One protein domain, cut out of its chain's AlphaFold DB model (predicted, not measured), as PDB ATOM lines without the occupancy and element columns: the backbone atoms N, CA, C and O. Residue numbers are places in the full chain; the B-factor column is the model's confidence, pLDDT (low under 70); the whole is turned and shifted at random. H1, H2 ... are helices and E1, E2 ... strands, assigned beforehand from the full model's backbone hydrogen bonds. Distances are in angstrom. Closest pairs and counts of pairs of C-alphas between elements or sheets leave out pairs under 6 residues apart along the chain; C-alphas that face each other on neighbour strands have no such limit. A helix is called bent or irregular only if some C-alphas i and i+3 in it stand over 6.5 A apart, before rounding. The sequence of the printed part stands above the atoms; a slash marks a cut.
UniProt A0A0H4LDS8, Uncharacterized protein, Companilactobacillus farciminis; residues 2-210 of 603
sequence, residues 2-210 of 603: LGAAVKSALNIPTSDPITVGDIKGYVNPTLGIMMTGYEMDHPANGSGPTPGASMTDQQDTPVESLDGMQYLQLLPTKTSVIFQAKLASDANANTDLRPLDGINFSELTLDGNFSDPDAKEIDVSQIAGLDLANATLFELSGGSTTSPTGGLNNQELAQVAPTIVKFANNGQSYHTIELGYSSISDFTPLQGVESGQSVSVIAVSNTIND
ATOM      1  N   LEU A   2     150.750 144.484 126.285       95.06
ATOM      2  CA  LEU A   2     151.775 143.482 125.934       95.06
ATOM      3  C   LEU A   2     152.331 142.695 127.135       95.06
ATOM      4  O   LEU A   2     152.313 141.470 127.145       95.06
ATOM      5  N   GLY A   3     152.746 143.379 128.207       94.75
ATOM      6  CA  GLY A   3     153.264 142.698 129.401       94.75
ATOM      7  C   GLY A   3     152.279 141.716 130.055       94.75
ATOM      8  O   GLY A   3     152.707 140.744 130.669       94.75
ATOM      9  N   ALA A   4     150.968 141.928 129.921       93.94
ATOM     10  CA  ALA A   4     149.956 140.996 130.413       93.94
ATOM     11  C   ALA A   4     149.804 139.774 129.487       93.94
ATOM     12  O   ALA A   4     149.687 138.657 129.994       93.94
ATOM     13  N   ALA A   5     149.916 139.964 128.167       96.19
ATOM     14  CA  ALA A   5     149.979 138.874 127.194       96.19
ATOM     15  C   ALA A   5     151.215 137.989 127.418       96.19
ATOM     16  O   ALA A   5     151.094 136.770 127.508       96.19
ATOM     17  N   VAL A   6     152.388 138.591 127.647       97.06
ATOM     18  CA  VAL A   6     153.622 137.851 127.973       97.06
ATOM     19  C   VAL A   6     153.472 137.050 129.271       97.06
ATOM     20  O   VAL A   6     153.860 135.885 129.325       97.06
ATOM     21  N   LYS A   7     152.876 137.634 130.323       95.94
ATOM     22  CA  LYS A   7     152.586 136.894 131.565       95.94
ATOM     23  C   LYS A   7     151.666 135.705 131.312       95.94
ATOM     24  O   LYS A   7     151.945 134.618 131.807       95.94
ATOM     25  N   SER A   8     150.602 135.909 130.537       95.31
ATOM     26  CA  SER A   8     149.664 134.847 130.170       95.31
ATOM     27  C   SER A   8     150.376 133.713 129.426       95.31
ATOM     28  O   SER A   8     150.290 132.565 129.857       95.31
ATOM     29  N   ALA A   9     151.190 134.039 128.417       96.81
ATOM     30  CA  ALA A   9     151.978 133.075 127.648       96.81
ATOM     31  C   ALA A   9     152.968 132.272 128.515       96.81
ATOM     32  O   ALA A   9     153.158 131.070 128.319       96.81
ATOM     33  N   LEU A  10     153.570 132.914 129.522       96.62
ATOM     34  CA  LEU A  10     154.472 132.270 130.485       96.62
ATOM     35  C   LEU A  10     153.740 131.511 131.610       96.62
ATOM     36  O   LEU A  10     154.400 130.898 132.448       96.62
ATOM     37  N   ASN A  11     152.402 131.520 131.642       94.75
ATOM     38  CA  ASN A  11     151.571 131.002 132.737       94.75
ATOM     39  C   ASN A  11     151.857 131.661 134.103       94.75
ATOM     40  O   ASN A  11     151.821 131.007 135.147       94.75
ATOM     41  N   ILE A  12     152.133 132.967 134.102       95.19
ATOM     42  CA  ILE A  12     152.401 133.766 135.302       95.19
ATOM     43  C   ILE A  12     151.127 134.531 135.699       95.19
ATOM     44  O   ILE A  12     150.535 135.207 134.851       95.19
ATOM     45  N   PRO A  13     150.694 134.485 136.975       91.69
ATOM     46  CA  PRO A  13     149.562 135.279 137.448       91.69
ATOM     47  C   PRO A  13     149.740 136.775 137.167       91.69
ATOM     48  O   PRO A  13     150.829 137.331 137.303       91.69
ATOM     49  N   THR A  14     148.653 137.472 136.830       86.25
ATOM     50  CA  THR A  14     148.699 138.899 136.462       86.25
ATOM     51  C   THR A  14     149.288 139.792 137.561       86.25
ATOM     52  O   THR A  14     149.947 140.789 137.245       86.25
ATOM     53  N   SER A  15     149.117 139.411 138.832       90.12
ATOM     54  CA  SER A  15     149.673 140.085 140.012       90.12
ATOM     55  C   SER A  15     151.182 139.923 140.185       90.12
ATOM     56  O   SER A  15     151.801 140.746 140.859       90.12
ATOM     57  N   ASP A  16     151.777 138.888 139.594       92.88
ATOM     58  CA  ASP A  16     153.134 138.461 139.920       92.88
ATOM     59  C   ASP A  16     154.140 139.076 138.935       92.88
ATOM     60  O   ASP A  16     153.815 139.295 137.759       92.88
ATOM     61  N   PRO A  17     155.357 139.432 139.378       92.38
ATOM     62  CA  PRO A  17     156.399 139.902 138.473       92.38
ATOM     63  C   PRO A  17     156.935 138.742 137.624       92.38
ATOM     64  O   PRO A  17     157.057 137.624 138.111       92.38
ATOM     65  N   ILE A  18     157.326 139.028 136.378       93.12
ATOM     66  CA  ILE A  18     158.092 138.073 135.566       93.12
ATOM     67  C   ILE A  18     159.520 138.030 136.111       93.12
ATOM     68  O   ILE A  18     160.163 139.074 136.248       93.12
ATOM     69  N   THR A  19     160.037 136.841 136.409       93.56
ATOM     70  CA  THR A  19     161.425 136.651 136.830       93.56
ATOM     71  C   THR A  19     162.263 136.013 135.724       93.56
ATOM     72  O   THR A  19     161.773 135.294 134.857       93.56
ATOM     73  N   VAL A  20     163.583 136.208 135.789       94.38
ATOM     74  CA  VAL A  20     164.536 135.504 134.910       94.38
ATOM     75  C   VAL A  20     164.417 133.979 135.051       94.38
ATOM     76  O   VAL A  20     164.680 133.252 134.095       94.38
ATOM     77  N   GLY A  21     164.041 133.495 136.241       94.44
ATOM     78  CA  GLY A  21     163.817 132.075 136.496       94.44
ATOM     79  C   GLY A  21     162.638 131.522 135.699       94.44
ATOM     80  O   GLY A  21     162.761 130.429 135.154       94.44
ATOM     81  N   ASP A  22     161.558 132.295 135.567       96.56
ATOM     82  CA  ASP A  22     160.367 131.886 134.814       96.56
ATOM     83  C   ASP A  22     160.683 131.734 133.323       96.56
ATOM     84  O   ASP A  22     160.332 130.729 132.711       96.56
ATOM     85  N   ILE A  23     161.434 132.684 132.755       97.31
ATOM     86  CA  ILE A  23     161.823 132.657 131.337       97.31
ATOM     87  C   ILE A  23     162.797 131.501 131.066       97.31
ATOM     88  O   ILE A  23     162.570 130.681 130.181       97.31
ATOM     89  N   LYS A  24     163.869 131.374 131.862       97.56
ATOM     90  CA  LYS A  24     164.859 130.292 131.688       97.56
ATOM     91  C   LYS A  24     164.293 128.903 131.976       97.56
ATOM     92  O   LYS A  24     164.825 127.912 131.481       97.56
ATOM     93  N   GLY A  25     163.282 128.830 132.837       96.44
ATOM     94  CA  GLY A  25     162.622 127.600 133.255       96.44
ATOM     95  C   GLY A  25     161.466 127.175 132.356       96.44
ATOM     96  O   GLY A  25     160.897 126.113 132.605       96.44
ATOM     97  N   TYR A  26     161.108 127.965 131.338       97.62
ATOM     98  CA  TYR A  26     160.021 127.638 130.420       97.62
ATOM     99  C   TYR A  26     160.304 126.319 129.689       97.62
ATOM    100  O   TYR A  26     161.400 126.105 129.189       97.62
ATOM    101  N   VAL A  27     159.341 125.398 129.653       95.31
ATOM    102  CA  VAL A  27     159.585 124.018 129.176       95.31
ATOM    103  C   VAL A  27     158.966 123.705 127.822       95.31
ATOM    104  O   VAL A  27     159.316 122.690 127.218       95.31
ATOM    105  N   ASN A  28     158.040 124.537 127.345       96.81
ATOM    106  CA  ASN A  28     157.360 124.257 126.088       96.81
ATOM    107  C   ASN A  28     158.268 124.620 124.900       96.81
ATOM    108  O   ASN A  28     159.051 125.573 124.979       96.81
ATOM    109  N   PRO A  29     158.155 123.885 123.780       96.62
ATOM    110  CA  PRO A  29     158.935 124.157 122.573       96.62
ATOM    111  C   PRO A  29     158.555 125.482 121.898       96.62
ATOM    112  O   PRO A  29     159.323 125.983 121.088       96.62
ATOM    113  N   THR A  30     157.407 126.061 122.247       97.69
ATOM    114  CA  THR A  30     156.915 127.306 121.659       97.69
ATOM    115  C   THR A  30     156.332 128.197 122.748       97.69
ATOM    116  O   THR A  30     155.627 127.720 123.645       97.69
ATOM    117  N   LEU A  31     156.642 129.488 122.684       98.44
ATOM    118  CA  LEU A  31     156.002 130.545 123.459       98.44
ATOM    119  C   LEU A  31     155.189 131.414 122.493       98.44
ATOM    120  O   LEU A  31     155.770 132.110 121.665       98.44
ATOM    121  N   GLY A  32     153.860 131.344 122.580       98.06
ATOM    122  CA  GLY A  32     152.961 132.139 121.743       98.06
ATOM    123  C   GLY A  32     152.541 133.423 122.443       98.06
ATOM    124  O   GLY A  32     151.929 133.370 123.507       98.06
ATOM    125  N   ILE A  33     152.863 134.564 121.846       98.25
ATOM    126  CA  ILE A  33     152.469 135.901 122.286       98.25
ATOM    127  C   ILE A  33     151.733 136.534 121.106       98.25
ATOM    128  O   ILE A  33     152.335 137.201 120.273       98.25
ATOM    129  N   MET A  34     150.433 136.263 121.022       96.69
ATOM    130  CA  MET A  34     149.549 136.809 119.994       96.69
ATOM    131  C   MET A  34     148.545 137.729 120.674       96.69
ATOM    132  O   MET A  34     147.798 137.285 121.553       96.69
ATOM    133  N   MET A  35     148.564 139.009 120.315       96.38
ATOM    134  CA  MET A  35     147.702 140.018 120.920       96.38
ATOM    135  C   MET A  35     146.222 139.747 120.646       96.38
ATOM    136  O   MET A  35     145.424 139.771 121.584       96.38
ATOM    137  N   THR A  36     145.883 139.347 119.422       94.12
ATOM    138  CA  THR A  36     144.529 138.907 119.043       94.12
ATOM    139  C   THR A  36     144.013 137.786 119.948       94.12
ATOM    140  O   THR A  36     142.932 137.881 120.533       94.12
ATOM    141  N   GLY A  37     144.812 136.728 120.126       93.56
ATOM    142  CA  GLY A  37     144.491 135.610 121.011       93.56
ATOM    143  C   GLY A  37     144.318 136.053 122.463       93.56
ATOM    144  O   GLY A  37     143.346 135.680 123.120       93.56
ATOM    145  N   TYR A  38     145.224 136.905 122.952       94.94
ATOM    146  CA  TYR A  38     145.152 137.429 124.311       94.94
ATOM    147  C   TYR A  38     143.880 138.249 124.557       94.94
ATOM    148  O   TYR A  38     143.228 138.055 125.583       94.94
ATOM    149  N   GLU A  39     143.513 139.142 123.638       94.19
ATOM    150  CA  GLU A  39     142.337 140.009 123.761       94.19
ATOM    151  C   GLU A  39     141.021 139.242 123.628       94.19
ATOM    152  O   GLU A  39     140.072 139.528 124.363       94.19
ATOM    153  N   MET A  40     140.961 138.225 122.764       93.25
ATOM    154  CA  MET A  40     139.799 137.336 122.681       93.25
ATOM    155  C   MET A  40     139.579 136.541 123.975       93.25
ATOM    156  O   MET A  40     138.431 136.338 124.385       93.25
ATOM    157  N   ASP A  41     140.661 136.134 124.644       92.19
ATOM    158  CA  ASP A  41     140.597 135.446 125.936       92.19
ATOM    159  C   ASP A  41     140.356 136.402 127.120       92.19
ATOM    160  O   ASP A  41     139.822 135.996 128.158       92.19
ATOM    161  N   HIS A  42     140.709 137.682 126.962       91.88
ATOM    162  CA  HIS A  42     140.569 138.729 127.979       91.88
ATOM    163  C   HIS A  42     139.851 139.985 127.443       91.88
ATOM    164  O   HIS A  42     140.446 141.067 127.425       91.88
ATOM    165  N   PRO A  43     138.562 139.888 127.054       88.19
ATOM    166  CA  PRO A  43     137.804 141.018 126.526       88.19
ATOM    167  C   PRO A  43     137.874 142.273 127.406       88.19
ATOM    168  O   PRO A  43     137.688 142.214 128.625       88.19
ATOM    169  N   ALA A  44     138.049 143.445 126.784       86.50
ATOM    170  CA  ALA A  44     138.208 144.728 127.482       86.50
ATOM    171  C   ALA A  44     137.018 145.111 128.389       86.50
ATOM    172  O   ALA A  44     137.172 145.852 129.360       86.50
ATOM    173  N   ASN A  45     135.822 144.590 128.103       87.25
ATOM    174  CA  ASN A  45     134.619 144.784 128.918       87.25
ATOM    175  C   ASN A  45     134.572 143.880 130.175       87.25
ATOM    176  O   ASN A  45     133.604 143.942 130.935       87.25
ATOM    177  N   GLY A  46     135.584 143.031 130.391       86.56
ATOM    178  CA  GLY A  46     135.677 142.093 131.508       86.56
ATOM    179  C   GLY A  46     134.801 140.844 131.379       86.56
ATOM    180  O   GLY A  46     134.678 140.099 132.354       86.56
ATOM    181  N   SER A  47     134.168 140.603 130.225       87.88
ATOM    182  CA  SER A  47     133.476 139.336 129.967       87.88
ATOM    183  C   SER A  47     134.474 138.191 129.782       87.88
ATOM    184  O   SER A  47     135.634 138.421 129.464       87.88
ATOM    185  N   GLY A  48     134.026 136.948 129.965       88.12
ATOM    186  CA  GLY A  48     134.842 135.784 129.606       88.12
ATOM    187  C   GLY A  48     134.980 135.603 128.083       88.12
ATOM    188  O   GLY A  48     134.254 136.264 127.331       88.12
ATOM    189  N   PRO A  49     135.848 134.674 127.637       89.88
ATOM    190  CA  PRO A  49     135.994 134.328 126.226       89.88
ATOM    191  C   PRO A  49     134.651 133.922 125.610       89.88
ATOM    192  O   PRO A  49     133.868 133.190 126.225       89.88
ATOM    193  N   THR A  50     134.383 134.378 124.386       89.19
ATOM    194  CA  THR A  50     133.149 134.043 123.657       89.19
ATOM    195  C   THR A  50     133.433 132.944 122.628       89.19
ATOM    196  O   THR A  50     134.216 133.173 121.707       89.19
ATOM    197  N   PRO A  51     132.810 131.753 122.732       83.81
ATOM    198  CA  PRO A  51     133.020 130.684 121.759       83.81
ATOM    199  C   PRO A  51     132.653 131.116 120.336       83.81
ATOM    200  O   PRO A  51     131.550 131.608 120.105       83.81
ATOM    201  N   GLY A  52     133.561 130.886 119.387       85.00
ATOM    202  CA  GLY A  52     133.370 131.249 117.980       85.00
ATOM    203  C   GLY A  52     133.638 132.721 117.654       85.00
ATOM    204  O   GLY A  52     133.374 133.125 116.526       85.00
ATOM    205  N   ALA A  53     134.142 133.515 118.605       85.62
ATOM    206  CA  ALA A  53     134.672 134.838 118.300       85.62
ATOM    207  C   ALA A  53     135.915 134.732 117.402       85.62
ATOM    208  O   ALA A  53     136.701 133.792 117.524       85.62
ATOM    209  N   SER A  54     136.078 135.714 116.520       86.88
ATOM    210  CA  SER A  54     137.249 135.896 115.669       86.88
ATOM    211  C   SER A  54     137.693 137.349 115.740       86.88
ATOM    212  O   SER A  54     136.851 138.245 115.831       86.88
ATOM    213  N   MET A  55     138.997 137.565 115.662       89.69
ATOM    214  CA  MET A  55     139.625 138.877 115.613       89.69
ATOM    215  C   MET A  55     140.748 138.804 114.583       89.69
ATOM    216  O   MET A  55     141.526 137.851 114.615       89.69
ATOM    217  N   THR A  56     140.797 139.761 113.662       88.00
ATOM    218  CA  THR A  56     141.948 139.922 112.763       88.00
ATOM    219  C   THR A  56     143.056 140.665 113.506       88.00
ATOM    220  O   THR A  56     142.767 141.441 114.416       88.00
ATOM    221  N   ASP A  57     144.311 140.472 113.120       86.62
ATOM    222  CA  ASP A  57     145.451 141.275 113.597       86.62
ATOM    223  C   ASP A  57     145.192 142.789 113.500       86.62
ATOM    224  O   ASP A  57     145.384 143.509 114.470       86.62
ATOM    225  N   GLN A  58     144.536 143.247 112.435       86.69
ATOM    226  CA  GLN A  58     144.137 144.640 112.242       86.69
ATOM    227  C   GLN A  58     143.239 145.226 113.344       86.69
ATOM    228  O   GLN A  58     143.194 146.452 113.520       86.69
ATOM    229  N   GLN A  59     142.493 144.368 114.046       87.69
ATOM    230  CA  GLN A  59     141.523 144.736 115.078       87.69
ATOM    231  C   GLN A  59     142.107 144.727 116.488       87.69
ATOM    232  O   GLN A  59     141.417 145.180 117.407       87.69
ATOM    233  N   ASP A  60     143.314 144.191 116.678       89.38
ATOM    234  CA  ASP A  60     143.925 144.168 117.997       89.38
ATOM    235  C   ASP A  60     144.242 145.594 118.488       89.38
ATOM    236  O   ASP A  60     144.273 146.588 117.747       89.38
ATOM    237  N   THR A  61     144.393 145.720 119.801       92.44
ATOM    238  CA  THR A  61     144.695 147.000 120.418       92.44
ATOM    239  C   THR A  61     146.185 147.310 120.209       92.44
ATOM    240  O   THR A  61     147.037 146.510 120.599       92.44
ATOM    241  N   PRO A  62     146.554 148.494 119.685       94.31
ATOM    242  CA  PRO A  62     147.961 148.819 119.480       94.31
ATOM    243  C   PRO A  62     148.777 148.817 120.783       94.31
ATOM    244  O   PRO A  62     148.334 149.310 121.829       94.31
ATOM    245  N   VAL A  63     149.996 148.275 120.737       95.62
ATOM    246  CA  VAL A  63     150.941 148.280 121.858       95.62
ATOM    247  C   VAL A  63     151.883 149.478 121.771       95.62
ATOM    248  O   VAL A  63     152.487 149.761 120.743       95.62
ATOM    249  N   GLU A  64     152.035 150.167 122.897       96.00
ATOM    250  CA  GLU A  64     152.826 151.402 122.991       96.00
ATOM    251  C   GLU A  64     154.339 151.177 122.934       96.00
ATOM    252  O   GLU A  64     155.094 152.100 122.653       96.00
ATOM    253  N   SER A  65     154.812 149.984 123.296       96.38
ATOM    254  CA  SER A  65     156.240 149.684 123.383       96.38
ATOM    255  C   SER A  65     156.493 148.184 123.463       96.38
ATOM    256  O   SER A  65     155.729 147.445 124.091       96.38
ATOM    257  N   LEU A  66     157.621 147.768 122.887       97.81
ATOM    258  CA  LEU A  66     158.179 146.418 122.960       97.81
ATOM    259  C   LEU A  66     159.168 146.239 124.129       97.81
ATOM    260  O   LEU A  66     159.805 145.192 124.257       97.81
ATOM    261  N   ASP A  67     159.306 147.239 125.001       95.50
ATOM    262  CA  ASP A  67     160.235 147.206 126.127       95.50
ATOM    263  C   ASP A  67     160.009 145.976 127.019       95.50
ATOM    264  O   ASP A  67     158.913 145.698 127.511       95.50
ATOM    265  N   GLY A  68     161.095 145.248 127.277       94.06
ATOM    266  CA  GLY A  68     161.097 144.019 128.066       94.06
ATOM    267  C   GLY A  68     161.098 142.748 127.218       94.06
ATOM    268  O   GLY A  68     161.470 141.693 127.738       94.06
ATOM    269  N   MET A  69     160.778 142.825 125.923       97.62
ATOM    270  CA  MET A  69     160.833 141.664 125.029       97.62
ATOM    271  C   MET A  69     162.247 141.080 124.903       97.62
ATOM    272  O   MET A  69     162.390 139.863 124.805       97.62
ATOM    273  N   GLN A  70     163.299 141.890 125.077       96.19
ATOM    274  CA  GLN A  70     164.694 141.440 124.994       96.19
ATOM    275  C   GLN A  70     165.038 140.344 126.012       96.19
ATOM    276  O   GLN A  70     165.971 139.568 125.818       96.19
ATOM    277  N   TYR A  71     164.280 140.239 127.111       96.75
ATOM    278  CA  TYR A  71     164.484 139.177 128.096       96.75
ATOM    279  C   TYR A  71     164.086 137.793 127.573       96.75
ATOM    280  O   TYR A  71     164.559 136.798 128.122       96.75
ATOM    281  N   LEU A  72     163.285 137.700 126.506       97.62
ATOM    282  CA  LEU A  72     162.925 136.426 125.879       97.62
ATOM    283  C   LEU A  72     164.112 135.748 125.179       97.62
ATOM    284  O   LEU A  72     164.081 134.535 124.996       97.62
ATOM    285  N   GLN A  73     165.217 136.458 124.926       96.44
ATOM    286  CA  GLN A  73     166.494 135.836 124.535       96.44
ATOM    287  C   GLN A  73     167.019 134.835 125.587       96.44
ATOM    288  O   GLN A  73     167.897 134.020 125.306       96.44
ATOM    289  N   LEU A  74     166.515 134.897 126.827       97.50
ATOM    290  CA  LEU A  74     166.869 133.972 127.905       97.50
ATOM    291  C   LEU A  74     166.059 132.669 127.884       97.50
ATOM    292  O   LEU A  74     166.324 131.803 128.724       97.50
ATOM    293  N   LEU A  75     165.080 132.530 126.982       98.19
ATOM    294  CA  LEU A  75     164.355 131.277 126.790       98.19
ATOM    295  C   LEU A  75     165.339 130.143 126.453       98.19
ATOM    296  O   LEU A  75     166.415 130.382 125.893       98.19
ATOM    297  N   PRO A  76     165.006 128.884 126.775       97.31
ATOM    298  CA  PRO A  76     165.822 127.762 126.342       97.31
ATOM    299  C   PRO A  76     166.002 127.759 124.825       97.31
ATOM    300  O   PRO A  76     165.067 128.015 124.080       97.31
ATOM    301  N   THR A  77     167.180 127.359 124.350       92.88
ATOM    302  CA  THR A  77     167.540 127.402 122.917       92.88
ATOM    303  C   THR A  77     166.655 126.547 122.004       92.88
ATOM    304  O   THR A  77     166.779 126.621 120.790       92.88
ATOM    305  N   LYS A  78     165.830 125.660 122.573       93.81
ATOM    306  CA  LYS A  78     164.865 124.827 121.838       93.81
ATOM    307  C   LYS A  78     163.468 125.440 121.780       93.81
ATOM    308  O   LYS A  78     162.603 124.862 121.134       93.81
ATOM    309  N   THR A  79     163.243 126.533 122.500       97.62
ATOM    310  CA  THR A  79     161.982 127.255 122.496       97.62
ATOM    311  C   THR A  79     162.027 128.299 121.385       97.62
ATOM    312  O   THR A  79     162.964 129.096 121.324       97.62
ATOM    313  N   SER A  80     161.032 128.278 120.503       97.62
ATOM    314  CA  SER A  80     160.772 129.352 119.544       97.62
ATOM    315  C   SER A  80     159.676 130.286 120.055       97.62
ATOM    316  O   SER A  80     158.884 129.920 120.931       97.62
ATOM    317  N   VAL A  81     159.627 131.494 119.507       98.75
ATOM    318  CA  VAL A  81     158.597 132.492 119.804       98.75
ATOM    319  C   VAL A  81     157.693 132.673 118.586       98.75
ATOM    320  O   VAL A  81     158.180 132.863 117.476       98.75
ATOM    321  N   ILE A  82     156.383 132.612 118.810       98.69
ATOM    322  CA  ILE A  82     155.370 133.131 117.883       98.69
ATOM    323  C   ILE A  82     154.978 134.495 118.439       98.69
ATOM    324  O   ILE A  82     154.506 134.561 119.578       98.69
ATOM    325  N   PHE A  83     155.222 135.567 117.691       98.69
ATOM    326  CA  PHE A  83     154.915 136.928 118.122       98.69
ATOM    327  C   PHE A  83     154.013 137.626 117.109       98.69
ATOM    328  O   PHE A  83     154.362 137.693 115.939       98.69
ATOM    329  N   GLN A  84     152.885 138.156 117.579       98.00
ATOM    330  CA  GLN A  84     151.959 138.972 116.800       98.00
ATOM    331  C   GLN A  84     151.536 140.166 117.650       98.00
ATOM    332  O   GLN A  84     151.023 139.978 118.759       98.00
ATOM    333  N   ALA A  85     151.766 141.374 117.139       96.44
ATOM    334  CA  ALA A  85     151.274 142.606 117.741       96.44
ATOM    335  C   ALA A  85     151.197 143.737 116.713       96.44
ATOM    336  O   ALA A  85     152.104 143.897 115.895       96.44
ATOM    337  N   LYS A  86     150.188 144.595 116.859       94.88
ATOM    338  CA  LYS A  86     150.161 145.920 116.239       94.88
ATOM    339  C   LYS A  86     150.847 146.961 117.100       94.88
ATOM    340  O   LYS A  86     150.540 147.101 118.283       94.88
ATOM    341  N   LEU A  87     151.767 147.722 116.527       94.81
ATOM    342  CA  LEU A  87     152.438 148.834 117.187       94.81
ATOM    343  C   LEU A  87     151.600 150.106 117.071       94.81
ATOM    344  O   LEU A  87     151.028 150.411 116.024       94.81
ATOM    345  N   ALA A  88     151.529 150.857 118.168       93.94
ATOM    346  CA  ALA A  88     150.919 152.179 118.165       93.94
ATOM    347  C   ALA A  88     151.727 153.151 117.288       93.94
ATOM    348  O   ALA A  88     152.937 152.998 117.122       93.94
ATOM    349  N   SER A  89     151.061 154.182 116.771       93.50
ATOM    350  CA  SER A  89     151.675 155.252 115.967       93.50
ATOM    351  C   SER A  89     151.386 156.655 116.516       93.50
ATOM    352  O   SER A  89     151.776 157.662 115.926       93.50
ATOM    353  N   ASP A  90     150.712 156.752 117.666       92.31
ATOM    354  CA  ASP A  90     150.396 158.034 118.286       92.31
ATOM    355  C   ASP A  90     151.611 158.684 118.979       92.31
ATOM    356  O   ASP A  90     152.743 158.191 118.979       92.31
ATOM    357  N   ALA A  91     151.388 159.848 119.592       93.38
ATOM    358  CA  ALA A  91     152.437 160.631 120.236       93.38
ATOM    359  C   ALA A  91     153.186 159.884 121.363       93.38
ATOM    360  O   ALA A  91     154.342 160.224 121.643       93.38
ATOM    361  N   ASN A  92     152.575 158.880 121.996       94.25
ATOM    362  CA  ASN A  92     153.178 158.079 123.066       94.25
ATOM    363  C   ASN A  92     153.913 156.840 122.552       94.25
ATOM    364  O   ASN A  92     154.762 156.320 123.278       94.25
ATOM    365  N   ALA A  93     153.667 156.440 121.305       94.62
ATOM    366  CA  ALA A  93     154.225 155.221 120.751       94.62
ATOM    367  C   ALA A  93     155.760 155.217 120.767       94.62
ATOM    368  O   ALA A  93     156.417 156.216 120.439       94.62
ATOM    369  N   ASN A  94     156.332 154.077 121.136       95.38
ATOM    370  CA  ASN A  94     157.747 153.758 121.030       95.38
ATOM    371  C   ASN A  94     157.935 152.737 119.899       95.38
ATOM    372  O   ASN A  94     157.660 151.551 120.080       95.38
ATOM    373  N   THR A  95     158.429 153.211 118.755       92.88
ATOM    374  CA  THR A  95     158.611 152.426 117.520       92.88
ATOM    375  C   THR A  95     159.971 151.712 117.437       92.88
ATOM    376  O   THR A  95     160.410 151.286 116.369       92.88
ATOM    377  N   ASP A  96     160.669 151.574 118.569       96.12
ATOM    378  CA  ASP A  96     161.926 150.832 118.677       96.12
ATOM    379  C   ASP A  96     161.683 149.314 118.615       96.12
ATOM    380  O   ASP A  96     161.063 148.736 119.512       96.12
ATOM    381  N   LEU A  97     162.206 148.664 117.572       98.19
ATOM    382  CA  LEU A  97     162.114 147.215 117.370       98.19
ATOM    383  C   LEU A  97     163.272 146.448 118.016       98.19
ATOM    384  O   LEU A  97     163.181 145.230 118.155       98.19
ATOM    385  N   ARG A  98     164.340 147.121 118.467       97.06
ATOM    386  CA  ARG A  98     165.528 146.467 119.051       97.06
ATOM    387  C   ARG A  98     165.243 145.561 120.254       97.06
ATOM    388  O   ARG A  98     166.013 144.623 120.468       97.06
ATOM    389  N   PRO A  99     164.172 145.747 121.057       98.25
ATOM    390  CA  PRO A  99     163.788 144.745 122.048       98.25
ATOM    391  C   PRO A  99     163.510 143.348 121.467       98.25
ATOM    392  O   PRO A  99     163.525 142.379 122.222       98.25
ATOM    393  N   LEU A 100     163.272 143.221 120.159       98.38
ATOM    394  CA  LEU A 100     163.072 141.946 119.469       98.38
ATOM    395  C   LEU A 100     164.375 141.308 118.958       98.38
ATOM    396  O   LEU A 100     164.361 140.136 118.576       98.38
ATOM    397  N   ASP A 101     165.496 142.037 118.965       96.75
ATOM    398  CA  ASP A 101     166.775 141.552 118.442       96.75
ATOM    399  C   ASP A 101     167.172 140.224 119.104       96.75
ATOM    400  O   ASP A 101     167.062 140.054 120.319       96.75
ATOM    401  N   GLY A 102     167.657 139.267 118.311       94.94
ATOM    402  CA  GLY A 102     168.171 137.982 118.801       94.94
ATOM    403  C   GLY A 102     167.144 137.038 119.442       94.94
ATOM    404  O   GLY A 102     167.541 136.011 119.998       94.94
ATOM    405  N   ILE A 103     165.847 137.356 119.405       98.19
ATOM    406  CA  ILE A 103     164.793 136.413 119.795       98.19
ATOM    407  C   ILE A 103     164.637 135.357 118.692       98.19
ATOM    408  O   ILE A 103     164.528 135.682 117.517       98.19
ATOM    409  N   ASN A 104     164.596 134.080 119.080       97.38
ATOM    410  CA  ASN A 104     164.414 132.956 118.162       97.38
ATOM    411  C   ASN A 104     162.943 132.829 117.724       97.38
ATOM    412  O   ASN A 104     162.163 132.131 118.379       97.38
ATOM    413  N   PHE A 105     162.558 133.495 116.636       98.38
ATOM    414  CA  PHE A 105     161.188 133.446 116.124       98.38
ATOM    415  C   PHE A 105     160.914 132.189 115.284       98.38
ATOM    416  O   PHE A 105     161.747 131.763 114.484       98.38
ATOM    417  N   SER A 106     159.721 131.615 115.455       98.06
ATOM    418  CA  SER A 106     159.095 130.716 114.474       98.06
ATOM    419  C   SER A 106     158.074 131.450 113.600       98.06
ATOM    420  O   SER A 106     157.908 131.093 112.439       98.06
ATOM    421  N   GLU A 107     157.430 132.490 114.127       98.56
ATOM    422  CA  GLU A 107     156.488 133.347 113.398       98.56
ATOM    423  C   GLU A 107     156.596 134.770 113.956       98.56
ATOM    424  O   GLU A 107     156.730 134.945 115.176       98.56
ATOM    425  N   LEU A 108     156.567 135.766 113.071       98.62
ATOM    426  CA  LEU A 108     156.625 137.175 113.433       98.62
ATOM    427  C   LEU A 108     155.630 137.985 112.596       98.62
ATOM    428  O   LEU A 108     155.841 138.143 111.399       98.62
ATOM    429  N   THR A 109     154.628 138.555 113.258       98.19
ATOM    430  CA  THR A 109     153.696 139.540 112.700       98.19
ATOM    431  C   THR A 109     153.893 140.877 113.401       98.19
ATOM    432  O   THR A 109     153.767 140.971 114.629       98.19
ATOM    433  N   LEU A 110     154.221 141.901 112.616       96.31
ATOM    434  CA  LEU A 110     154.309 143.286 113.055       96.31
ATOM    435  C   LEU A 110     153.366 144.137 112.214       96.31
ATOM    436  O   LEU A 110     153.673 144.456 111.065       96.31
ATOM    437  N   ASP A 111     152.277 144.563 112.841       94.31
ATOM    438  CA  ASP A 111     151.361 145.522 112.240       94.31
ATOM    439  C   ASP A 111     151.686 146.926 112.738       94.31
ATOM    440  O   ASP A 111     152.143 147.110 113.869       94.31
ATOM    441  N   GLY A 112     151.412 147.950 111.940       93.31
ATOM    442  CA  GLY A 112     151.544 149.325 112.408       93.31
ATOM    443  C   GLY A 112     151.690 150.327 111.284       93.31
ATOM    444  O   GLY A 112     151.298 150.074 110.152       93.31
ATOM    445  N   ASN A 113     152.226 151.494 111.622       93.56
ATOM    446  CA  ASN A 113     152.504 152.520 110.635       93.56
ATOM    447  C   ASN A 113     153.951 152.418 110.143       93.56
ATOM    448  O   ASN A 113     154.878 152.626 110.926       93.56
ATOM    449  N   PHE A 114     154.132 152.133 108.861       92.75
ATOM    450  CA  PHE A 114     155.429 152.082 108.200       92.75
ATOM    451  C   PHE A 114     155.705 153.314 107.340       92.75
ATOM    452  O   PHE A 114     156.859 153.716 107.284       92.75
ATOM    453  N   SER A 115     154.672 153.914 106.737       88.25
ATOM    454  CA  SER A 115     154.841 154.896 105.658       88.25
ATOM    455  C   SER A 115     153.981 156.158 105.755       88.25
ATOM    456  O   SER A 115     154.154 157.052 104.926       88.25
ATOM    457  N   ASP A 116     153.048 156.254 106.710       84.06
ATOM    458  CA  ASP A 116     152.242 157.464 106.911       84.06
ATOM    459  C   ASP A 116     153.057 158.515 107.691       84.06
ATOM    460  O   ASP A 116     153.273 158.336 108.900       84.06
ATOM    461  N   PRO A 117     153.466 159.628 107.048       82.00
ATOM    462  CA  PRO A 117     154.307 160.645 107.673       82.00
ATOM    463  C   PRO A 117     153.576 161.489 108.722       82.00
ATOM    464  O   PRO A 117     154.227 162.218 109.481       82.00
ATOM    465  N   ASP A 118     152.244 161.418 108.788       85.38
ATOM    466  CA  ASP A 118     151.442 162.164 109.758       85.38
ATOM    467  C   ASP A 118     151.358 161.457 111.126       85.38
ATOM    468  O   ASP A 118     150.887 162.041 112.112       85.38
ATOM    469  N   ALA A 119     151.873 160.228 111.227       88.00
ATOM    470  CA  ALA A 119     151.956 159.451 112.459       88.00
ATOM    471  C   ALA A 119     153.391 158.956 112.724       88.00
ATOM    472  O   ALA A 119     154.293 159.096 111.905       88.00
ATOM    473  N   LYS A 120     153.663 158.394 113.912       91.75
ATOM    474  CA  LYS A 120     154.989 157.815 114.180       91.75
ATOM    475  C   LYS A 120     155.186 156.554 113.350       91.75
ATOM    476  O   LYS A 120     154.421 155.603 113.492       91.75
ATOM    477  N   GLU A 121     156.239 156.558 112.550       93.62
ATOM    478  CA  GLU A 121     156.630 155.434 111.705       93.62
ATOM    479  C   GLU A 121     157.538 154.439 112.444       93.62
ATOM    480  O   GLU A 121     158.364 154.790 113.304       93.62
ATOM    481  N   ILE A 122     157.394 153.171 112.070       94.38
ATOM    482  CA  ILE A 122     158.336 152.101 112.367       94.38
ATOM    483  C   ILE A 122     159.529 152.246 111.421       94.38
ATOM    484  O   ILE A 122     159.411 152.045 110.217       94.38
ATOM    485  N   ASP A 123     160.710 152.537 111.968       94.31
ATOM    486  CA  ASP A 123     161.935 152.583 111.165       94.31
ATOM    487  C   ASP A 123     162.328 151.167 110.710       94.31
ATOM    488  O   ASP A 123     162.898 150.377 111.475       94.31
ATOM    489  N   VAL A 124     162.048 150.874 109.436       96.44
ATOM    490  CA  VAL A 124     162.313 149.586 108.779       96.44
ATOM    491  C   VAL A 124     163.797 149.212 108.736       96.44
ATOM    492  O   VAL A 124     164.126 148.041 108.540       96.44
ATOM    493  N   SER A 125     164.727 150.145 108.988       96.00
ATOM    494  CA  SER A 125     166.155 149.817 109.116       96.00
ATOM    495  C   SER A 125     166.437 148.857 110.276       96.00
ATOM    496  O   SER A 125     167.378 148.061 110.208       96.00
ATOM    497  N   GLN A 126     165.598 148.883 111.315       97.56
ATOM    498  CA  GLN A 126     165.737 148.038 112.498       97.56
ATOM    499  C   GLN A 126     165.433 146.562 112.202       97.56
ATOM    500  O   GLN A 126     165.961 145.680 112.876       97.56
ATOM    501  N   ILE A 127     164.650 146.274 111.155       97.94
ATOM    502  CA  ILE A 127     164.242 144.911 110.778       97.94
ATOM    503  C   ILE A 127     165.455 144.026 110.441       97.94
ATOM    504  O   ILE A 127     165.435 142.818 110.668       97.94
ATOM    505  N   ALA A 128     166.558 144.616 109.969       96.50
ATOM    506  CA  ALA A 128     167.799 143.888 109.706       96.50
ATOM    507  C   ALA A 128     168.440 143.258 110.966       96.50
ATOM    508  O   ALA A 128     169.286 142.369 110.832       96.50
ATOM    509  N   GLY A 129     168.064 143.710 112.170       94.88
ATOM    510  CA  GLY A 129     168.534 143.177 113.456       94.88
ATOM    511  C   GLY A 129     167.825 141.898 113.922       94.88
ATOM    512  O   GLY A 129     168.333 141.199 114.804       94.88
ATOM    513  N   LEU A 130     166.687 141.555 113.312       97.38
ATOM    514  CA  LEU A 130     165.839 140.446 113.744       97.38
ATOM    515  C   LEU A 130     166.441 139.076 113.383       97.38
ATOM    516  O   LEU A 130     167.003 138.877 112.300       97.38
ATOM    517  N   ASP A 131     166.295 138.098 114.284       96.19
ATOM    518  CA  ASP A 131     166.689 136.707 114.028       96.19
ATOM    519  C   ASP A 131     165.515 135.895 113.469       96.19
ATOM    520  O   ASP A 131     164.662 135.386 114.194       96.19
ATOM    521  N   LEU A 132     165.497 135.773 112.142       97.00
ATOM    522  CA  LEU A 132     164.471 135.054 111.383       97.00
ATOM    523  C   LEU A 132     164.965 133.696 110.856       97.00
ATOM    524  O   LEU A 132     164.397 133.149 109.911       97.00
ATOM    525  N   ALA A 133     166.043 133.136 111.419       95.62
ATOM    526  CA  ALA A 133     166.664 131.913 110.897       95.62
ATOM    527  C   ALA A 133     165.763 130.664 110.985       95.62
ATOM    528  O   ALA A 133     165.928 129.729 110.201       95.62
ATOM    529  N   ASN A 134     164.816 130.646 111.926       95.56
ATOM    530  CA  ASN A 134     163.880 129.537 112.133       95.56
ATOM    531  C   ASN A 134     162.421 129.912 111.836       95.56
ATOM    532  O   ASN A 134     161.532 129.093 112.068       95.56
ATOM    533  N   ALA A 135     162.176 131.127 111.338       97.75
ATOM    534  CA  ALA A 135     160.829 131.616 111.098       97.75
ATOM    535  C   ALA A 135     160.244 131.053 109.793       97.75
ATOM    536  O   ALA A 135     160.965 130.864 108.811       97.75
ATOM    537  N   THR A 136     158.934 130.816 109.780       97.81
ATOM    538  CA  THR A 136     158.161 130.398 108.595       97.81
ATOM    539  C   THR A 136     157.058 131.384 108.222       97.81
ATOM    540  O   THR A 136     156.520 131.292 107.128       97.81
ATOM    541  N   LEU A 137     156.747 132.348 109.088       98.44
ATOM    542  CA  LEU A 137     155.859 133.470 108.789       98.44
ATOM    543  C   LEU A 137     156.569 134.772 109.147       98.44
ATOM    544  O   LEU A 137     157.143 134.877 110.238       98.44
ATOM    545  N   PHE A 138     156.540 135.726 108.223       98.56
ATOM    546  CA  PHE A 138     157.023 137.077 108.449       98.56
ATOM    547  C   PHE A 138     156.076 138.095 107.817       98.56
ATOM    548  O   PHE A 138     155.967 138.181 106.598       98.56
ATOM    549  N   GLU A 139     155.407 138.861 108.661       98.25
ATOM    550  CA  GLU A 139     154.391 139.820 108.257       98.25
ATOM    551  C   GLU A 139     154.766 141.240 108.686       98.25
ATOM    552  O   GLU A 139     155.186 141.474 109.825       98.25
ATOM    553  N   LEU A 140     154.619 142.163 107.735       97.38
ATOM    554  CA  LEU A 140     154.831 143.600 107.855       97.38
ATOM    555  C   LEU A 140     153.626 144.314 107.228       97.38
ATOM    556  O   LEU A 140     153.697 144.788 106.091       97.38
ATOM    557  N   SER A 141     152.514 144.348 107.959       94.06
ATOM    558  CA  SER A 141     151.247 144.884 107.459       94.06
ATOM    559  C   SER A 141     150.969 146.285 108.007       94.06
ATOM    560  O   SER A 141     151.216 146.605 109.173       94.06
ATOM    561  N   GLY A 142     150.422 147.154 107.162       93.00
ATOM    562  CA  GLY A 142     149.933 148.460 107.592       93.00
ATOM    563  C   GLY A 142     148.794 148.356 108.607       93.00
ATOM    564  O   GLY A 142     148.025 147.397 108.616       93.00
ATOM    565  N   GLY A 143     148.658 149.369 109.460       82.75
ATOM    566  CA  GLY A 143     147.523 149.503 110.367       82.75
ATOM    567  C   GLY A 143     146.316 150.154 109.683       82.75
ATOM    568  O   GLY A 143     146.287 151.368 109.487       82.75
ATOM    569  N   SER A 144     145.252 149.387 109.450       71.56
ATOM    570  CA  SER A 144     143.977 149.861 108.867       71.56
ATOM    571  C   SER A 144     143.294 151.019 109.617       71.56
ATOM    572  O   SER A 144     142.432 151.703 109.070       71.56
ATOM    573  N   THR A 145     143.655 151.258 110.880       68.69
ATOM    574  CA  THR A 145     143.102 152.339 111.714       68.69
ATOM    575  C   THR A 145     143.808 153.683 111.532       68.69
ATOM    576  O   THR A 145     143.313 154.686 112.042       68.69
ATOM    577  N   THR A 146     144.978 153.694 110.890       64.31
ATOM    578  CA  THR A 146     145.817 154.890 110.704       64.31
ATOM    579  C   THR A 146     145.709 155.422 109.284       64.31
ATOM    580  O   THR A 146     145.332 156.572 109.098       64.31
ATOM    581  N   SER A 147     145.921 154.554 108.296       70.06
ATOM    582  CA  SER A 147     145.764 154.856 106.877       70.06
ATOM    583  C   SER A 147     145.569 153.537 106.117       70.06
ATOM    584  O   SER A 147     146.221 152.552 106.479       70.06
ATOM    585  N   PRO A 148     144.727 153.482 105.064       69.00
ATOM    586  CA  PRO A 148     144.668 152.319 104.174       69.00
ATOM    587  C   PRO A 148     146.004 152.045 103.461       69.00
ATOM    588  O   PRO A 148     146.204 150.935 102.982       69.00
ATOM    589  N   THR A 149     146.918 153.023 103.437       78.25
ATOM    590  CA  THR A 149     148.262 152.932 102.843       78.25
ATOM    591  C   THR A 149     149.393 152.842 103.869       78.25
ATOM    592  O   THR A 149     150.552 152.960 103.491       78.25
ATOM    593  N   GLY A 150     149.092 152.635 105.159       86.69
ATOM    594  CA  GLY A 150     150.078 152.708 106.248       86.69
ATOM    595  C   GLY A 150     151.113 151.573 106.306       86.69
ATOM    596  O   GLY A 150     151.941 151.561 107.213       86.69
ATOM    597  N   GLY A 151     151.056 150.598 105.400       93.44
ATOM    598  CA  GLY A 151     152.046 149.532 105.233       93.44
ATOM    599  C   GLY A 151     153.264 149.997 104.439       93.44
ATOM    600  O   GLY A 151     153.445 151.190 104.211       93.44
ATOM    601  N   LEU A 152     154.113 149.060 104.012       96.06
ATOM    602  CA  LEU A 152     155.333 149.413 103.279       96.06
ATOM    603  C   LEU A 152     155.020 150.145 101.963       96.06
ATOM    604  O   LEU A 152     154.130 149.731 101.222       96.06
ATOM    605  N   ASN A 153     155.807 151.168 101.635       94.06
ATOM    606  CA  ASN A 153     155.893 151.738 100.284       94.06
ATOM    607  C   ASN A 153     157.087 151.152  99.495       94.06
ATOM    608  O   ASN A 153     157.865 150.342 100.007       94.06
ATOM    609  N   ASN A 154     157.282 151.580  98.242       95.00
ATOM    610  CA  ASN A 154     158.396 151.113  97.397       95.00
ATOM    611  C   ASN A 154     159.790 151.341  98.018       95.00
ATOM    612  O   ASN A 154     160.680 150.496  97.880       95.00
ATOM    613  N   GLN A 155     160.008 152.480  98.684       94.44
ATOM    614  CA  GLN A 155     161.304 152.809  99.284       94.44
ATOM    615  C   GLN A 155     161.603 151.891 100.475       94.44
ATOM    616  O   GLN A 155     162.703 151.344 100.581       94.44
ATOM    617  N   GLU A 156     160.625 151.703 101.356       96.31
ATOM    618  CA  GLU A 156     160.747 150.827 102.520       96.31
ATOM    619  C   GLU A 156     160.873 149.364 102.114       96.31
ATOM    620  O   GLU A 156     161.718 148.656 102.668       96.31
ATOM    621  N   LEU A 157     160.114 148.922 101.103       98.31
ATOM    622  CA  LEU A 157     160.248 147.583 100.540       98.31
ATOM    623  C   LEU A 157     161.681 147.340 100.064       98.31
ATOM    624  O   LEU A 157     162.292 146.341 100.441       98.31
ATOM    625  N   ALA A 158     162.249 148.263  99.282       97.69
ATOM    626  CA  ALA A 158     163.622 148.145  98.801       97.69
ATOM    627  C   ALA A 158     164.642 148.064  99.950       97.69
ATOM    628  O   ALA A 158     165.641 147.346  99.854       97.69
ATOM    629  N   GLN A 159     164.384 148.768 101.053       97.56
ATOM    630  CA  GLN A 159     165.240 148.757 102.233       97.56
ATOM    631  C   GLN A 159     165.152 147.442 103.023       97.56
ATOM    632  O   GLN A 159     166.181 146.941 103.485       97.56
ATOM    633  N   VAL A 160     163.954 146.866 103.175       98.12
ATOM    634  CA  VAL A 160     163.738 145.625 103.939       98.12
ATOM    635  C   VAL A 160     163.944 144.353 103.106       98.12
ATOM    636  O   VAL A 160     164.212 143.283 103.662       98.12
ATOM    637  N   ALA A 161     163.893 144.457 101.776       98.50
ATOM    638  CA  ALA A 161     163.992 143.338 100.843       98.50
ATOM    639  C   ALA A 161     165.168 142.378 101.113       98.50
ATOM    640  O   ALA A 161     164.932 141.168 101.120       98.50
ATOM    641  N   PRO A 162     166.404 142.825 101.431       98.19
ATOM    642  CA  PRO A 162     167.493 141.902 101.763       98.19
ATOM    643  C   PRO A 162     167.177 140.973 102.947       98.19
ATOM    644  O   PRO A 162     167.588 139.810 102.952       98.19
ATOM    645  N   THR A 163     166.439 141.465 103.946       98.12
ATOM    646  CA  THR A 163     166.009 140.674 105.107       98.12
ATOM    647  C   THR A 163     164.900 139.698 104.726       98.12
ATOM    648  O   THR A 163     164.979 138.531 105.105       98.12
ATOM    649  N   ILE A 164     163.921 140.131 103.923       98.12
ATOM    650  CA  ILE A 164     162.838 139.270 103.419       98.12
ATOM    651  C   ILE A 164     163.402 138.133 102.555       98.12
ATOM    652  O   ILE A 164     163.077 136.964 102.766       98.12
ATOM    653  N   VAL A 165     164.323 138.443 101.639       97.00
ATOM    654  CA  VAL A 165     165.000 137.440 100.807       97.00
ATOM    655  C   VAL A 165     165.796 136.470 101.679       97.00
ATOM    656  O   VAL A 165     165.746 135.262 101.458       97.00
ATOM    657  N   LYS A 166     166.501 136.952 102.713       96.38
ATOM    658  CA  LYS A 166     167.201 136.075 103.667       96.38
ATOM    659  C   LYS A 166     166.234 135.164 104.430       96.38
ATOM    660  O   LYS A 166     166.558 133.992 104.616       96.38
ATOM    661  N   PHE A 167     165.078 135.675 104.856       97.38
ATOM    662  CA  PHE A 167     164.021 134.898 105.507       97.38
ATOM    663  C   PHE A 167     163.505 133.777 104.595       97.38
ATOM    664  O   PHE A 167     163.577 132.613 104.984       97.38
ATOM    665  N   ALA A 168     163.131 134.095 103.351       96.25
ATOM    666  CA  ALA A 168     162.692 133.114 102.349       96.25
ATOM    667  C   ALA A 168     163.742 132.019 102.066       96.25
ATOM    668  O   ALA A 168     163.431 130.919 101.617       96.25
ATOM    669  N   ASN A 169     165.014 132.310 102.348       94.50
ATOM    670  CA  ASN A 169     166.159 131.437 102.115       94.50
ATOM    671  C   ASN A 169     166.754 130.824 103.394       94.50
ATOM    672  O   ASN A 169     167.867 130.291 103.365       94.50
ATOM    673  N   ASN A 170     166.050 130.873 104.526       94.56
ATOM    674  CA  ASN A 170     166.592 130.431 105.818       94.56
ATOM    675  C   ASN A 170     166.682 128.893 105.990       94.56
ATOM    676  O   ASN A 170     167.168 128.413 107.014       94.56
ATOM    677  N   GLY A 171     166.245 128.114 104.995       92.69
ATOM    678  CA  GLY A 171     166.309 126.649 104.990       92.69
ATOM    679  C   GLY A 171     165.080 125.934 105.562       92.69
ATOM    680  O   GLY A 171     165.079 124.700 105.585       92.69
ATOM    681  N   GLN A 172     164.042 126.664 105.988       93.00
ATOM    682  CA  GLN A 172     162.734 126.072 106.298       93.00
ATOM    683  C   GLN A 172     161.995 125.641 105.013       93.00
ATOM    684  O   GLN A 172     162.372 126.021 103.905       93.00
ATOM    685  N   SER A 173     160.982 124.775 105.146       88.75
ATOM    686  CA  SER A 173     160.312 124.133 103.996       88.75
ATOM    687  C   SER A 173     159.201 124.964 103.348       88.75
ATOM    688  O   SER A 173     158.846 124.698 102.201       88.75
ATOM    689  N   TYR A 174     158.618 125.908 104.086       92.75
ATOM    690  CA  TYR A 174     157.558 126.785 103.604       92.75
ATOM    691  C   TYR A 174     157.655 128.141 104.298       92.75
ATOM    692  O   TYR A 174     157.954 128.187 105.497       92.75
ATOM    693  N   HIS A 175     157.374 129.207 103.554       96.75
ATOM    694  CA  HIS A 175     157.403 130.577 104.052       96.75
ATOM    695  C   HIS A 175     156.173 131.351 103.612       96.75
ATOM    696  O   HIS A 175     155.806 131.301 102.440       96.75
ATOM    697  N   THR A 176     155.618 132.137 104.524       98.19
ATOM    698  CA  THR A 176     154.638 133.178 104.216       98.19
ATOM    699  C   THR A 176     155.253 134.539 104.505       98.19
ATOM    700  O   THR A 176     155.827 134.751 105.574       98.19
ATOM    701  N   ILE A 177     155.153 135.438 103.531       98.56
ATOM    702  CA  ILE A 177     155.508 136.848 103.619       98.56
ATOM    703  C   ILE A 177     154.217 137.627 103.395       98.56
ATOM    704  O   ILE A 177     153.663 137.550 102.298       98.56
ATOM    705  N   GLU A 178     153.755 138.365 104.398       98.12
ATOM    706  CA  GLU A 178     152.561 139.210 104.279       98.12
ATOM    707  C   GLU A 178     152.949 140.688 104.350       98.12
ATOM    708  O   GLU A 178     153.695 141.109 105.232       98.12
ATOM    709  N   LEU A 179     152.489 141.454 103.365       97.62
ATOM    710  CA  LEU A 179     152.782 142.870 103.140       97.62
ATOM    711  C   LEU A 179     151.460 143.620 102.937       97.62
ATOM    712  O   LEU A 179     151.281 144.331 101.944       97.62
ATOM    713  N   GLY A 180     150.481 143.365 103.807       93.44
ATOM    714  CA  GLY A 180     149.131 143.902 103.672       93.44
ATOM    715  C   GLY A 180     149.061 145.410 103.919       93.44
ATOM    716  O   GLY A 180     149.952 145.991 104.542       93.44
ATOM    717  N   TYR A 181     147.985 146.049 103.449       92.38
ATOM    718  CA  TYR A 181     147.745 147.495 103.632       92.38
ATOM    719  C   TYR A 181     148.921 148.371 103.163       92.38
ATOM    720  O   TYR A 181     149.207 149.418 103.742       92.38
ATOM    721  N   SER A 182     149.654 147.894 102.160       94.50
ATOM    722  CA  SER A 182     150.851 148.520 101.607       94.50
ATOM    723  C   SER A 182     150.516 149.517 100.495       94.50
ATOM    724  O   SER A 182     149.360 149.679 100.112       94.50
ATOM    725  N   SER A 183     151.541 150.206  99.998       93.50
ATOM    726  CA  SER A 183     151.485 151.088  98.825       93.50
ATOM    727  C   SER A 183     152.610 150.752  97.834       93.50
ATOM    728  O   SER A 183     153.342 151.614  97.341       93.50
ATOM    729  N   ILE A 184     152.796 149.455  97.582       96.44
ATOM    730  CA  ILE A 184     153.861 148.924  96.729       96.44
ATOM    731  C   ILE A 184     153.364 148.861  95.285       96.44
ATOM    732  O   ILE A 184     152.426 148.134  94.965       96.44
ATOM    733  N   SER A 185     154.052 149.562  94.388       95.94
ATOM    734  CA  SER A 185     153.846 149.453  92.940       95.94
ATOM    735  C   SER A 185     154.966 148.673  92.240       95.94
ATOM    736  O   SER A 185     154.837 148.329  91.069       95.94
ATOM    737  N   ASP A 186     156.073 148.386  92.928       97.81
ATOM    738  CA  ASP A 186     157.209 147.645  92.376       97.81
ATOM    739  C   ASP A 186     157.701 146.566  93.352       97.81
ATOM    740  O   ASP A 186     158.420 146.849  94.310       97.81
ATOM    741  N   PHE A 187     157.334 145.309  93.086       97.88
ATOM    742  CA  PHE A 187     157.745 144.151  93.883       97.88
ATOM    743  C   PHE A 187     159.099 143.556  93.453       97.88
ATOM    744  O   PHE A 187     159.579 142.606  94.080       97.88
ATOM    745  N   THR A 188     159.771 144.114  92.438       97.12
ATOM    746  CA  THR A 188     161.071 143.608  91.963       97.12
ATOM    747  C   THR A 188     162.199 143.606  93.003       97.12
ATOM    748  O   THR A 188     163.081 142.749  92.885       97.12
ATOM    749  N   PRO A 189     162.210 144.440  94.070       98.19
ATOM    750  CA  PRO A 189     163.205 144.294  95.131       98.19
ATOM    751  C   PRO A 189     163.188 142.918  95.812       98.19
ATOM    752  O   PRO A 189     164.206 142.500  96.362       98.19
ATOM    753  N   LEU A 190     162.064 142.192  95.756       97.00
ATOM    754  CA  LEU A 190     161.930 140.844  96.311       97.00
ATOM    755  C   LEU A 190     162.459 139.736  95.387       97.00
ATOM    756  O   LEU A 190     162.362 138.555  95.732       97.00
ATOM    757  N   GLN A 191     163.061 140.071  94.242       93.12
ATOM    758  CA  GLN A 191     163.760 139.088  93.415       93.12
ATOM    759  C   GLN A 191     164.767 138.286  94.252       93.12
ATOM    760  O   GLN A 191     165.623 138.832  94.950       93.12
ATOM    761  N   GLY A 192     164.670 136.956  94.175       90.94
ATOM    762  CA  GLY A 192     165.490 136.028  94.962       90.94
ATOM    763  C   GLY A 192     164.748 135.272  96.067       90.94
ATOM    764  O   GLY A 192     165.327 134.354  96.653       90.94
ATOM    765  N   VAL A 193     163.468 135.576  96.321       93.12
ATOM    766  CA  VAL A 193     162.603 134.710  97.152       93.12
ATOM    767  C   VAL A 193     162.313 133.349  96.492       93.12
ATOM    768  O   VAL A 193     162.006 132.379  97.172       93.12
ATOM    769  N   GLU A 194     162.493 133.233  95.175       83.31
ATOM    770  CA  GLU A 194     162.180 132.057  94.341       83.31
ATOM    771  C   GLU A 194     163.279 130.973  94.352       83.31
ATOM    772  O   GLU A 194     163.694 130.446  93.317       83.31
ATOM    773  N   SER A 195     163.813 130.634  95.521       73.69
ATOM    774  CA  SER A 195     165.040 129.833  95.642       73.69
ATOM    775  C   SER A 195     164.860 128.309  95.629       73.69
ATOM    776  O   SER A 195     165.818 127.564  95.858       73.69
ATOM    777  N   GLY A 196     163.651 127.821  95.343       71.19
ATOM    778  CA  GLY A 196     163.331 126.394  95.255       71.19
ATOM    779  C   GLY A 196     162.563 125.821  96.451       71.19
ATOM    780  O   GLY A 196     162.108 124.680  96.365       71.19
ATOM    781  N   GLN A 197     162.391 126.584  97.537       84.19
ATOM    782  CA  GLN A 197     161.399 126.293  98.583       84.19
ATOM    783  C   GLN A 197     160.075 126.993  98.264       84.19
ATOM    784  O   GLN A 197     160.048 127.964  97.504       84.19
ATOM    785  N   SER A 198     158.972 126.484  98.810       90.94
ATOM    786  CA  SER A 198     157.659 127.093  98.607       90.94
ATOM    787  C   SER A 198     157.527 128.362  99.447       90.94
ATOM    788  O   SER A 198     157.519 128.288 100.671       90.94
ATOM    789  N   VAL A 199     157.395 129.507  98.785       95.94
ATOM    790  CA  VAL A 199     157.189 130.814  99.426       95.94
ATOM    791  C   VAL A 199     155.839 131.361  98.978       95.94
ATOM    792  O   VAL A 199     155.459 131.172  97.830       95.94
ATOM    793  N   SER A 200     155.086 132.005  99.858       97.50
ATOM    794  CA  SER A 200     153.899 132.793  99.516       97.50
ATOM    795  C   SER A 200     154.181 134.250  99.854       97.50
ATOM    796  O   SER A 200     154.499 134.548 100.998       97.50
ATOM    797  N   VAL A 201     154.125 135.130  98.859       97.94
ATOM    798  CA  VAL A 201     154.217 136.585  99.019       97.94
ATOM    799  C   VAL A 201     152.818 137.142  98.808       97.94
ATOM    800  O   VAL A 201     152.272 137.000  97.717       97.94
ATOM    801  N   ILE A 202     152.247 137.728  99.855       97.38
ATOM    802  CA  ILE A 202     150.850 138.156  99.915       97.38
ATOM    803  C   ILE A 202     150.820 139.656 100.216       97.38
ATOM    804  O   ILE A 202     151.300 140.088 101.258       97.38
ATOM    805  N   ALA A 203     150.258 140.458  99.316       96.06
ATOM    806  CA  ALA A 203     150.085 141.903  99.473       96.06
ATOM    807  C   ALA A 203     148.624 142.278  99.195       96.06
ATOM    808  O   ALA A 203     148.272 142.779  98.123       96.06
ATOM    809  N   VAL A 204     147.751 141.946 100.144       90.44
ATOM    810  CA  VAL A 204     146.314 142.245 100.075       90.44
ATOM    811  C   VAL A 204     146.027 143.633 100.642       90.44
ATOM    812  O   VAL A 204     146.739 144.110 101.526       90.44
ATOM    813  N   SER A 205     144.988 144.294 100.129       89.31
ATOM    814  CA  SER A 205     144.705 145.700 100.453       89.31
ATOM    815  C   SER A 205     145.870 146.640 100.108       89.31
ATOM    816  O   SER A 205     146.089 147.629 100.796       89.31
ATOM    817  N   ASN A 206     146.618 146.339  99.043       93.81
ATOM    818  CA  ASN A 206     147.642 147.229  98.508       93.81
ATOM    819  C   ASN A 206     146.952 148.420  97.825       93.81
ATOM    820  O   ASN A 206     146.144 148.224  96.918       93.81
ATOM    821  N   THR A 207     147.222 149.639  98.279       91.88
ATOM    822  CA  THR A 207     146.586 150.860  97.773       91.88
ATOM    823  C   THR A 207     147.658 151.841  97.311       91.88
ATOM    824  O   THR A 207     148.507 152.266  98.092       91.88
ATOM    825  N   ILE A 208     147.648 152.181  96.024       90.31
ATOM    826  CA  ILE A 208     148.625 153.075  95.400       90.31
ATOM    827  C   ILE A 208     147.960 154.430  95.174       90.31
ATOM    828  O   ILE A 208     147.001 154.533  94.417       90.31
ATOM    829  N   ASN A 209     148.506 155.476  95.790       84.31
ATOM    830  CA  ASN A 209     148.033 156.842  95.581       84.31
ATOM    831  C   ASN A 209     148.902 157.512  94.511       84.31
ATOM    832  O   ASN A 209     150.070 157.821  94.769       84.31
ATOM    833  N   ASP A 210     148.347 157.763  93.327       79.31
ATOM    834  CA  ASP A 210     149.001 158.557  92.289       79.31
ATOM    835  C   ASP A 210     148.423 159.975  92.276       79.31
ATOM    836  O   ASP A 210     147.273 160.231  91.935       79.31
TER     837      ASP A 210
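What this domain is: This is residues 2 to 210 of the 603 residues of an uncharacterized protein of Companilactobacillus farciminis (UniProt A0A0H4LDS8). The chain is wound in stacked turns, a short solenoid: turn after turn lays one more strand into a single curved sheet, E1 to E6, and comes back over one face of it through helices and loops, with H1 over the edge strand E1, and H5 and H6 side by side toward the E6 end. A wide loop in residues 42 to 68, between H3 and H4, swings out from the winding, its C-alphas 10 to 27 A from the mean of all C-alphas. The printed part has 209 residues with six named helices and six named strands, in the order H1 H2 E1 H3 H4 E2 E3 H5 E4 H6 E5 E6; the sheet runs E1 E2 E3 E4 E5 E6, all parallel. The class is mixed, helices and strands, with 90 residues, under half, in named elements. The whole is compact, with a radius of gyration of the C-alphas of 17.1 A and spans of 50 by 38 by 33 A.

How they stand to each other: Start at H1, residues 2 to 9; it is on the sheet, over the edge strand E1, residues 30 to 34, at a height over the sheet of 7.2 A, and runs slantwise to the strands, at 35 degrees to E1 on the local plane. Next, H3, residues 35 to 41, touches H1 at a steep tilt of 61 degrees, the same way, closest at the C-alphas of Ala 5 and Tyr 38, 5.8 A apart; with residues 35 to 38 it only grazes the sheet. H2, residues 20 to 24, touches H4, residues 69 to 74, and their closest C-alphas are those of Lys 24 and Leu 74, 5.6 A apart. Look beside E1 for E2, residues 80 to 86, where N 33 and O 82 are 2.8 A apart. E3, residues 105 to 112, follows with N 109 and O 83 at 2.8 A, and E4, residues 137 to 142, with N 139 and O 108 at 2.9 A. Between E3 and E4 the chain passes through H5, residues 124 to 129, which is not on the sheet but touches H6, residues 154 to 168, at a shallow tilt of 21 degrees, the same way; the C-alphas of Ala 128 and Thr 163 are closest, 5.9 A apart. H6 is on the same face of the sheet as H1, and these helices make two layers with it; H6 has a height over the sheet of 10.0 A and runs along the strands, at 14 degrees to E5, residues 174 to 178, on the local plane. Between the neighbours E4 and E5, residues 174 to 178, N 138 and O 176 are within hydrogen-bond range at 2.9 A, and between E5 and its other neighbour, the edge strand E6, residues 198 to 209, N 177 and O 200 are within hydrogen-bond range at 2.8 A. Three strand-helix-strand units, parallel neighbour strands with helices between, have right-handed crossovers: E1, H3 H4, E2; E3, H5, E4; and E4, H6, E5. In H1, H2 and H3 every O i to N i+4 pair is within hydrogen-bond range; in H6 9 of 11 are, in H4 0 of 2 with 3 of 3 O i to N i+3 pairs, and in H5 0 of 2 with 2 of 3.

Where its parts are: Find C-alpha 2 at (151.775, 143.482, 125.934), where H1 begins. E2 spans 20.0 A from first to last C-alpha, E3 18.9 A and E4 16.2 A. H6 spans 19.2 A from C-alpha 154 at (158.396, 151.113, 97.397), and is irregular, with C-alphas 159 and 162 7.2 A apart. E6, the longest strand at 31.4 A, bends by 57 degrees at residue 205 and ends at C-alpha 209, (148.033, 156.842, 95.581).

The domain as a whole: The C-alphas of Gly 21 and Asp 210 are the two farthest apart, at 53.6 A. The printed part has no cut. The links H3 to H4, E2 to E3, E3 to H5, E4 to H6 and E5 to E6 are long. The mean pLDDT of the printed part is 93.4; residues 145, 146 and 148 are under 70.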